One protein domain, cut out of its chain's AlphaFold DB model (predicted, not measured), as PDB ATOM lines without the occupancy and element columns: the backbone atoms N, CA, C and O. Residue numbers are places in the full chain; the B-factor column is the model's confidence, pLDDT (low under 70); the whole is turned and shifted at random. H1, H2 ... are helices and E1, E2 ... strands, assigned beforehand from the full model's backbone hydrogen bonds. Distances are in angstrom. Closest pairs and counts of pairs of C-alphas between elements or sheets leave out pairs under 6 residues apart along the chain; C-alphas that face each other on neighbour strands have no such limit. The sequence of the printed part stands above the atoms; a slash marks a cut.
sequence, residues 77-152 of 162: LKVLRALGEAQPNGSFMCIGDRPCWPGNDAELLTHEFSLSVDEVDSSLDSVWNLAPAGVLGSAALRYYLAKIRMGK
ATOM      1  N   LEU A  77     135.539 117.856 197.408       93.56
ATOM      2  CA  LEU A  77     135.363 117.407 198.794       93.56
ATOM      3  C   LEU A  77     136.351 118.059 199.769       93.56
ATOM      4  O   LEU A  77     136.043 118.181 200.953       93.56
ATOM      5  N   LYS A  78     137.514 118.533 199.296       94.06
ATOM      6  CA  LYS A  78     138.446 119.312 200.131       94.06
ATOM      7  C   LYS A  78     137.797 120.601 200.645       94.06
ATOM      8  O   LYS A  78     138.020 120.968 201.794       94.06
ATOM      9  N   VAL A  79     136.969 121.254 199.825       93.19
ATOM     10  CA  VAL A  79     136.222 122.456 200.227       93.19
ATOM     11  C   VAL A  79     135.167 122.094 201.262       93.19
ATOM     12  O   VAL A  79     135.089 122.745 202.297       93.19
ATOM     13  N   LEU A  80     134.400 121.028 201.022       92.56
ATOM     14  CA  LEU A  80     133.382 120.570 201.967       92.56
ATOM     15  C   LEU A  80     133.992 120.213 203.333       92.56
ATOM     16  O   LEU A  80     133.468 120.622 204.365       92.56
ATOM     17  N   ARG A  81     135.142 119.526 203.347       93.19
ATOM     18  CA  ARG A  81     135.886 119.226 204.578       93.19
ATOM     19  C   ARG A  81     136.327 120.497 205.302       93.19
ATOM     20  O   ARG A  81     136.068 120.622 206.493       93.19
ATOM     21  N   ALA A  82     136.937 121.446 204.591       94.94
ATOM     22  CA  ALA A  82     137.380 122.712 205.178       94.94
ATOM     23  C   ALA A  82     136.207 123.531 205.749       94.94
ATOM     24  O   ALA A  82     136.329 124.147 206.807       94.94
ATOM     25  N   LEU A  83     135.049 123.509 205.082       93.12
ATOM     26  CA  LEU A  83     133.824 124.121 205.594       93.12
ATOM     27  C   LEU A  83     133.325 123.417 206.860       93.12
ATOM     28  O   LEU A  83     132.949 124.100 207.809       93.12
ATOM     29  N   GLY A  84     133.365 122.084 206.905       92.50
ATOM     30  CA  GLY A  84     133.033 121.306 208.101       92.50
ATOM     31  C   GLY A  84     133.973 121.585 209.276       92.50
ATOM     32  O   GLY A  84     133.518 121.714 210.405       92.50
ATOM     33  N   GLU A  85     135.269 121.767 209.031       94.81
ATOM     34  CA  GLU A  85     136.232 122.168 210.066       94.81
ATOM     35  C   GLU A  85     135.955 123.589 210.586       94.81
ATOM     36  O   GLU A  85     136.005 123.836 211.791       94.81
ATOM     37  N   ALA A  86     135.610 124.523 209.691       94.19
ATOM     38  CA  ALA A  86     135.273 125.899 210.051       94.19
ATOM     39  C   ALA A  86     133.891 126.035 210.720       94.19
ATOM     40  O   ALA A  86     133.661 126.975 211.483       94.19
ATOM     41  N   GLN A  87     132.963 125.123 210.424       90.06
ATOM     42  CA  GLN A  87     131.597 125.083 210.951       90.06
ATOM     43  C   GLN A  87     131.200 123.633 211.302       90.06
ATOM     44  O   GLN A  87     130.393 123.033 210.591       90.06
ATOM     45  N   PRO A  88     131.689 123.071 212.427       86.75
ATOM     46  CA  PRO A  88     131.485 121.656 212.780       86.75
ATOM     47  C   PRO A  88     130.027 121.226 212.960       86.75
ATOM     48  O   PRO A  88     129.709 120.047 212.880       86.75
ATOM     49  N   ASN A  89     129.136 122.187 213.215       84.44
ATOM     50  CA  ASN A  89     127.696 121.967 213.361       84.44
ATOM     51  C   ASN A  89     126.892 122.588 212.205       84.44
ATOM     52  O   ASN A  89     125.688 122.809 212.341       84.44
ATOM     53  N   GLY A  90     127.565 122.966 211.116       83.81
ATOM     54  CA  GLY A  90     126.936 123.509 209.922       83.81
ATOM     55  C   GLY A  90     126.290 122.404 209.091       83.81
ATOM     56  O   GLY A  90     126.825 121.305 208.980       83.81
ATOM     57  N   SER A  91     125.145 122.709 208.487       86.31
ATOM     58  CA  SER A  91     124.567 121.883 207.426       86.31
ATOM     59  C   SER A  91     124.937 122.493 206.082       86.31
ATOM     60  O   SER A  91     124.740 123.692 205.872       86.31
ATOM     61  N   PHE A  92     125.453 121.670 205.174       89.12
ATOM     62  CA  PHE A  92     125.860 122.099 203.841       89.12
ATOM     63  C   PHE A  92     124.944 121.482 202.804       89.12
ATOM     64  O   PHE A  92     124.559 120.325 202.931       89.12
ATOM     65  N   MET A  93     124.624 122.253 201.775       91.56
ATOM     66  CA  MET A  93     123.942 121.748 200.599       91.56
ATOM     67  C   MET A  93     124.858 121.907 199.396       91.56
ATOM     68  O   MET A  93     125.417 122.982 199.164       91.56
ATOM     69  N   CYS A  94     125.007 120.828 198.646       94.56
ATOM     70  CA  CYS A  94     125.839 120.748 197.464       94.56
ATOM     71  C   CYS A  94     124.966 120.899 196.217       94.56
ATOM     72  O   CYS A  94     123.915 120.276 196.116       94.56
ATOM     73  N   ILE A  95     125.385 121.731 195.267       95.25
ATOM     74  CA  ILE A  95     124.668 121.925 194.004       95.25
ATOM     75  C   ILE A  95     125.673 121.800 192.863       95.25
ATOM     76  O   ILE A  95     126.737 122.414 192.935       95.25
ATOM     77  N   GLY A  96     125.335 121.026 191.834       94.56
ATOM     78  CA  GLY A  96     126.202 120.745 190.685       94.56
ATOM     79  C   GLY A  96     125.411 120.241 189.479       94.56
ATOM     80  O   GLY A  96     124.206 120.017 189.589       94.56
ATOM     81  N   ASP A  97     126.057 120.100 188.324       94.12
ATOM     82  CA  ASP A  97     125.396 119.725 187.059       94.12
ATOM     83  C   ASP A  97     125.709 118.295 186.596       94.12
ATOM     84  O   ASP A  97     124.924 117.712 185.848       94.12
ATOM     85  N   ARG A  98     126.828 117.713 187.051       93.19
ATOM     86  CA  ARG A  98     127.330 116.407 186.585       93.19
ATOM     87  C   ARG A  98     127.592 115.422 187.729       93.19
ATOM     88  O   ARG A  98     128.721 115.350 188.220       93.19
ATOM     89  N   PRO A  99     126.589 114.632 188.145       92.25
ATOM     90  CA  PRO A  99     126.713 113.725 189.284       92.25
ATOM     91  C   PRO A  99     127.410 112.403 188.974       92.25
ATOM     92  O   PRO A  99     127.907 111.745 189.882       92.25
ATOM     93  N   CYS A 100     127.464 112.002 187.708       91.44
ATOM     94  CA  CYS A 100     128.029 110.718 187.315       91.44
ATOM     95  C   CYS A 100     129.485 110.883 186.886       91.44
ATOM     96  O   CYS A 100     129.813 111.823 186.162       91.44
ATOM     97  N   TRP A 101     130.358 109.940 187.253       90.31
ATOM     98  CA  TRP A 101     131.718 109.878 186.707       90.31
ATOM     99  C   TRP A 101     131.675 109.826 185.164       90.31
ATOM    100  O   TRP A 101     130.889 109.049 184.615       90.31
ATOM    101  N   PRO A 102     132.499 110.610 184.437       93.25
ATOM    102  CA  PRO A 102     133.649 111.412 184.882       93.25
ATOM    103  C   PRO A 102     133.349 112.880 185.241       93.25
ATOM    104  O   PRO A 102     134.232 113.728 185.150       93.25
ATOM    105  N   GLY A 103     132.118 113.211 185.623       94.19
ATOM    106  CA  GLY A 103     131.698 114.551 186.021       94.19
ATOM    107  C   GLY A 103     132.554 115.165 187.129       94.19
ATOM    108  O   GLY A 103     132.850 114.530 188.139       94.19
ATOM    109  N   ASN A 104     132.918 116.435 186.966       92.75
ATOM    110  CA  ASN A 104     133.686 117.191 187.959       92.75
ATOM    111  C   ASN A 104     132.912 117.478 189.269       92.75
ATOM    112  O   ASN A 104     133.509 117.960 190.234       92.75
ATOM    113  N   ASP A 105     131.598 117.252 189.296       94.44
ATOM    114  CA  ASP A 105     130.727 117.356 190.470       94.44
ATOM    115  C   ASP A 105     130.397 115.995 191.089       94.44
ATOM    116  O   ASP A 105     129.801 115.962 192.164       94.44
ATOM    117  N   ALA A 106     130.812 114.884 190.472       93.31
ATOM    118  CA  ALA A 106     130.356 113.551 190.855       93.31
ATOM    119  C   ALA A 106     130.610 113.246 192.336       93.31
ATOM    120  O   ALA A 106     129.693 112.899 193.070       93.31
ATOM    121  N   GLU A 107     131.835 113.486 192.810       93.50
ATOM    122  CA  GLU A 107     132.191 113.304 194.223       93.50
ATOM    123  C   GLU A 107     131.462 114.280 195.156       93.50
ATOM    124  O   GLU A 107     131.153 113.938 196.289       93.50
ATOM    125  N   LEU A 108     131.203 115.512 194.710       93.81
ATOM    126  CA  LEU A 108     130.508 116.511 195.525       93.81
ATOM    127  C   LEU A 108     129.030 116.135 195.704       93.81
ATOM    128  O   LEU A 108     128.453 116.348 196.770       93.81
ATOM    129  N   LEU A 109     128.419 115.576 194.660       93.62
ATOM    130  CA  LEU A 109     127.000 115.251 194.621       93.62
ATOM    131  C   LEU A 109     126.656 113.931 195.326       93.62
ATOM    132  O   LEU A 109     125.483 113.700 195.606       93.62
ATOM    133  N   THR A 110     127.635 113.131 195.761       90.88
ATOM    134  CA  THR A 110     127.371 112.014 196.691       90.88
ATOM    135  C   THR A 110     127.006 112.472 198.108       90.88
ATOM    136  O   THR A 110     126.702 111.642 198.959       90.88
ATOM    137  N   HIS A 111     127.082 113.772 198.409       91.50
ATOM    138  CA  HIS A 111     126.652 114.316 199.696       91.50
ATOM    139  C   HIS A 111     125.135 114.139 199.903       91.50
ATOM    140  O   HIS A 111     124.369 114.319 198.961       91.50
ATOM    141  N   GLU A 112     124.695 113.850 201.135       88.25
ATOM    142  CA  GLU A 112     123.277 113.573 201.461       88.25
ATOM    143  C   GLU A 112     122.337 114.725 201.066       88.25
ATOM    144  O   GLU A 112     121.232 114.531 200.568       88.25
ATOM    145  N   PHE A 113     122.811 115.959 201.229       91.06
ATOM    146  CA  PHE A 113     122.097 117.162 200.828       91.06
ATOM    147  C   PHE A 113     122.659 117.670 199.509       91.06
ATOM    148  O   PHE A 113     123.393 118.661 199.487       91.06
ATOM    149  N   SER A 114     122.363 116.977 198.416       93.81
ATOM    150  CA  SER A 114     122.805 117.391 197.090       93.81
ATOM    151  C   SER A 114     121.651 117.548 196.105       93.81
ATOM    152  O   SER A 114     120.699 116.767 196.090       93.81
ATOM    153  N   LEU A 115     121.750 118.594 195.284       94.44
ATOM    154  CA  LEU A 115     120.816 118.891 194.208       94.44
ATOM    155  C   LEU A 115     121.559 118.923 192.880       94.44
ATOM    156  O   LEU A 115     122.585 119.598 192.758       94.44
ATOM    157  N   SER A 116     121.001 118.261 191.874       95.00
ATOM    158  CA  SER A 116     121.452 118.451 190.502       95.00
ATOM    159  C   SER A 116     120.653 119.541 189.799       95.00
ATOM    160  O   SER A 116     119.443 119.683 189.999       95.00
ATOM    161  N   VAL A 117     121.336 120.317 188.963       95.50
ATOM    162  CA  VAL A 117     120.716 121.299 188.069       95.50
ATOM    163  C   VAL A 117     120.599 120.817 186.627       95.50
ATOM    164  O   VAL A 117     119.964 121.506 185.837       95.50
ATOM    165  N   ASP A 118     121.201 119.687 186.256       93.19
ATOM    166  CA  ASP A 118     121.205 119.222 184.864       93.19
ATOM    167  C   ASP A 118     121.017 117.701 184.782       93.19
ATOM    168  O   ASP A 118     119.884 117.219 184.722       93.19
ATOM    169  N   GLU A 119     122.102 116.929 184.864       89.50
ATOM    170  CA  GLU A 119     122.070 115.467 184.781       89.50
ATOM    171  C   GLU A 119     121.614 114.844 186.113       89.50
ATOM    172  O   GLU A 119     121.942 115.346 187.182       89.50
ATOM    173  N   VAL A 120     120.894 113.723 186.090       83.69
ATOM    174  CA  VAL A 120     120.516 112.980 187.310       83.69
ATOM    175  C   VAL A 120     121.286 111.671 187.412       83.69
ATOM    176  O   VAL A 120     121.619 111.062 186.394       83.69
ATOM    177  N   ASP A 121     121.550 111.240 188.642       82.62
ATOM    178  CA  ASP A 121     122.044 109.896 188.938       82.62
ATOM    179  C   ASP A 121     120.880 108.992 189.383       82.62
ATOM    180  O   ASP A 121     119.791 109.453 189.717       82.62
ATOM    181  N   SER A 122     121.114 107.684 189.371       80.81
ATOM    182  CA  SER A 122     120.203 106.642 189.852       80.81
ATOM    183  C   SER A 122     120.107 106.536 191.381       80.81
ATOM    184  O   SER A 122     119.358 105.695 191.881       80.81
ATOM    185  N   SER A 123     120.858 107.360 192.120       83.69
ATOM    186  CA  SER A 123     120.805 107.418 193.583       83.69
ATOM    187  C   SER A 123     119.403 107.785 194.073       83.69
ATOM    188  O   SER A 123     118.782 108.725 193.579       83.69
ATOM    189  N   LEU A 124     118.914 107.046 195.071       81.75
ATOM    190  CA  LEU A 124     117.665 107.357 195.774       81.75
ATOM    191  C   LEU A 124     117.893 108.203 197.032       81.75
ATOM    192  O   LEU A 124     116.922 108.637 197.641       81.75
ATOM    193  N   ASP A 125     119.149 108.415 197.425       85.25
ATOM    194  CA  ASP A 125     119.511 109.063 198.690       85.25
ATOM    195  C   ASP A 125     120.148 110.448 198.482       85.25
ATOM    196  O   ASP A 125     120.330 111.206 199.433       85.25
ATOM    197  N   SER A 126     120.494 110.802 197.242       85.56
ATOM    198  CA  SER A 126     121.217 112.027 196.894       85.56
ATOM    199  C   SER A 126     120.947 112.440 195.442       85.56
ATOM    200  O   SER A 126     120.309 111.714 194.687       85.56
ATOM    201  N   VAL A 127     121.474 113.595 195.025       88.38
ATOM    202  CA  VAL A 127     121.431 114.088 193.635       88.38
ATOM    203  C   VAL A 127     120.007 114.372 193.152       88.38
ATOM    204  O   VAL A 127     119.613 114.061 192.027       88.38
ATOM    205  N   TRP A 128     119.205 115.005 193.997       90.38
ATOM    206  CA  TRP A 128     117.826 115.289 193.630       90.38
ATOM    207  C   TRP A 128     117.761 116.365 192.544       90.38
ATOM    208  O   TRP A 128     118.368 117.429 192.673       90.38
ATOM    209  N   ASN A 129     116.983 116.127 191.491       92.12
ATOM    210  CA  ASN A 129     116.523 117.191 190.607       92.12
ATOM    211  C   ASN A 129     115.080 117.526 190.988       92.12
ATOM    212  O   ASN A 129     114.159 116.759 190.720       92.12
ATOM    213  N   LEU A 130     114.917 118.646 191.691       91.88
ATOM    214  CA  LEU A 130     113.628 119.118 192.202       91.88
ATOM    215  C   LEU A 130     113.070 120.270 191.356       91.88
ATOM    216  O   LEU A 130     112.097 120.912 191.750       91.88
ATOM    217  N   ALA A 131     113.739 120.612 190.253       92.81
ATOM    218  CA  ALA A 131     113.306 121.685 189.379       92.81
ATOM    219  C   ALA A 131     112.154 121.185 188.490       92.81
ATOM    220  O   ALA A 131     112.082 119.994 188.182       92.81
ATOM    221  N   PRO A 132     111.245 122.073 188.049       92.19
ATOM    222  CA  PRO A 132     110.206 121.687 187.106       92.19
ATOM    223  C   PRO A 132     110.802 121.100 185.822       92.19
ATOM    224  O   PRO A 132     111.896 121.482 185.398       92.19
ATOM    225  N   ALA A 133     110.058 120.212 185.163       90.81
ATOM    226  CA  ALA A 133     110.505 119.581 183.926       90.81
ATOM    227  C   ALA A 133     110.951 120.626 182.883       90.81
ATOM    228  O   ALA A 133     110.242 121.592 182.595       90.81
ATOM    229  N   GLY A 134     112.146 120.431 182.317       91.25
ATOM    230  CA  GLY A 134     112.745 121.343 181.336       91.25
ATOM    231  C   GLY A 134     113.449 122.573 181.926       91.25
ATOM    232  O   GLY A 134     114.047 123.342 181.173       91.25
ATOM    233  N   VAL A 135     113.427 122.767 183.248       94.44
ATOM    234  CA  VAL A 135     114.191 123.820 183.929       94.44
ATOM    235  C   VAL A 135     115.550 123.256 184.340       94.44
ATOM    236  O   VAL A 135     115.630 122.467 185.272       94.44
ATOM    237  N   LEU A 136     116.619 123.676 183.654       94.62
ATOM    238  CA  LEU A 136     117.980 123.150 183.838       94.62
ATOM    239  C   LEU A 136     119.012 124.262 184.100       94.62
ATOM    240  O   LEU A 136     118.737 125.460 183.952       94.62
ATOM    241  N   GLY A 137     120.217 123.864 184.499       94.44
ATOM    242  CA  GLY A 137     121.382 124.712 184.716       94.44
ATOM    243  C   GLY A 137     121.110 125.887 185.659       94.44
ATOM    244  O   GLY A 137     120.558 125.749 186.752       94.44
ATOM    245  N   SER A 138     121.476 127.093 185.228       95.38
ATOM    246  CA  SER A 138     121.301 128.307 186.036       95.38
ATOM    247  C   SER A 138     119.835 128.632 186.349       95.38
ATOM    248  O   SER A 138     119.553 129.240 187.384       95.38
ATOM    249  N   ALA A 139     118.890 128.209 185.503       96.31
ATOM    250  CA  ALA A 139     117.467 128.388 185.767       96.31
ATOM    251  C   ALA A 139     116.994 127.485 186.916       96.31
ATOM    252  O   ALA A 139     116.256 127.960 187.781       96.31
ATOM    253  N   ALA A 140     117.477 126.238 186.970       95.81
ATOM    254  CA  ALA A 140     117.226 125.316 188.080       95.81
ATOM    255  C   ALA A 140     117.867 125.819 189.378       95.81
ATOM    256  O   ALA A 140     117.200 125.883 190.408       95.81
ATOM    257  N   LEU A 141     119.115 126.304 189.320       96.31
ATOM    258  CA  LEU A 141     119.767 126.926 190.476       96.31
ATOM    259  C   LEU A 141     118.937 128.096 191.027       96.31
ATOM    260  O   LEU A 141     118.693 128.180 192.230       96.31
ATOM    261  N   ARG A 142     118.464 128.993 190.153       96.50
ATOM    262  CA  ARG A 142     117.607 130.116 190.556       96.50
ATOM    263  C   ARG A 142     116.296 129.635 191.178       96.50
ATOM    264  O   ARG A 142     115.854 130.227 192.161       96.50
ATOM    265  N   TYR A 143     115.687 128.588 190.621       95.38
ATOM    266  CA  TYR A 143     114.490 127.969 191.186       95.38
ATOM    267  C   TYR A 143     114.759 127.461 192.611       95.38
ATOM    268  O   TYR A 143     114.050 127.856 193.534       95.38
ATOM    269  N   TYR A 144     115.835 126.697 192.825       95.38
ATOM    270  CA  TYR A 144     116.216 126.208 194.154       95.38
ATOM    271  C   TYR A 144     116.432 127.351 195.145       95.38
ATOM    272  O   TYR A 144     115.810 127.369 196.208       95.38
ATOM    273  N   LEU A 145     117.246 128.349 194.785       94.81
ATOM    274  CA  LEU A 145     117.547 129.498 195.648       94.81
ATOM    275  C   LEU A 145     116.294 130.283 196.054       94.81
ATOM    276  O   LEU A 145     116.199 130.727 197.195       94.81
ATOM    277  N   ALA A 146     115.301 130.401 195.169       95.00
ATOM    278  CA  ALA A 146     114.033 131.053 195.492       95.00
ATOM    279  C   ALA A 146     113.182 130.263 196.509       95.00
ATOM    280  O   ALA A 146     112.370 130.855 197.230       95.00
ATOM    281  N   LYS A 147     113.360 128.940 196.591       94.19
ATOM    282  CA  LYS A 147     112.589 128.036 197.462       94.19
ATOM    283  C   LYS A 147     113.297 127.668 198.764       94.19
ATOM    284  O   LYS A 147     112.651 127.161 199.680       94.19
ATOM    285  N   ILE A 148     114.593 127.942 198.884       93.50
ATOM    286  CA  ILE A 148     115.354 127.684 200.108       93.50
ATOM    287  C   ILE A 148     114.999 128.716 201.183       93.50
ATOM    288  O   ILE A 148     114.940 129.926 200.942       93.50
ATOM    289  N   ARG A 149     114.776 128.232 202.405       92.81
ATOM    290  CA  ARG A 149     114.664 129.045 203.620       92.81
ATOM    291  C   ARG A 149     115.696 128.586 204.631       92.81
ATOM    292  O   ARG A 149     115.765 127.401 204.956       92.81
ATOM    293  N   MET A 150     116.447 129.544 205.156       89.69
ATOM    294  CA  MET A 150     117.447 129.301 206.189       89.69
ATOM    295  C   MET A 150     116.809 129.413 207.576       89.69
ATOM    296  O   MET A 150     116.164 130.409 207.899       89.69
ATOM    297  N   GLY A 151     117.000 128.385 208.397       86.50
ATOM    298  CA  GLY A 151     116.771 128.405 209.836       86.50
ATOM    299  C   GLY A 151     118.091 128.545 210.601       86.50
ATOM    300  O   GLY A 151     119.164 128.662 210.018       86.50
ATOM    301  N   LYS A 152     118.034 128.499 211.939       81.88
ATOM    302  CA  LYS A 152     119.239 128.642 212.784       81.88
ATOM    303  C   LYS A 152     120.256 127.502 212.625       81.88
ATOM    304  O   LYS A 152     121.437 127.724 212.855       81.88
TER     305      LYS A 152
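AT A GLANCE: This is residues 77 to 152 of the 162 residues of an uncharacterized protein of Acidobacteriales bacterium (UniProt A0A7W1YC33). A short ribbon of two parallel strands, E1 and E2, forms the middle, with the short helix H2 over one side of it and the helix H3 over the other. H1 lies out at one end beyond H2, the stretch 117 to 136 loops out past E2 without any named element, and residues 145 to 151 stick out as a free arm. The printed part has 76 residues with three named helices and three named strands, in the order H1, E1, H2, E2, H3, E3; the class is mixed, helices and strands, with under half of the residues in named elements. It is compact, with a radius of gyration of the C-alphas of 12.7 A, and spans 37 by 31 by 21 A.

HOW THE PARTS SIT: H1, residues 77 to 86, is close to but not clearly touching H2, residues 106 to 109; their closest C-alphas, of Leu 77 and Leu 108, are 5.9 A apart. E1, residues 94 to 96, and E2, residues 114 to 116, are parallel neighbours at 17 degrees. Across them N 115 and O 94 are 2.9 A apart and N 96 and O 115 are 3.2 A apart, both within hydrogen-bond range. E1, H2 and E2 make a strand-helix-strand unit, two parallel neighbour strands with a helix between them along the chain, and its crossover is right-handed. The closest C-alphas of E1 and H2 are those of Cys 94 and Leu 109, 6.3 A apart. H3, residues 137 to 147, is near E2; the closest C-alphas of H3 and E1, of Ile 95 and Leu 141, are 7.8 A apart. H1 and H3 are apart. E3, residues 148 to 150, pairs with no named strand and meets H3 only through their link. In H1 and H3 every O i to N i+4 pair is within hydrogen-bond range; H2 is too short for such a pair.

IN THESE COORDINATES: H1 begins at C-alpha 77 (135.363, 117.407, 198.794) and is 14.1 A long. E1 and E2 are each 6.8 A from first to last C-alpha, and H2 is 5.3 A. H3 begins at C-alpha 137 (121.382, 124.712, 184.716) and is 15.8 A long. E3, 6.6 A long, ends at C-alpha 150 (117.447, 129.301, 206.189).

THE WHOLE: The two C-alphas farthest apart, of Glu 85 and Gly 134, are 37.1 A apart. The printed part has no cut. The link from E2 to H3, 20 residues, is long. The mean pLDDT of the printed part is 91.6, and no printed residue is under 70.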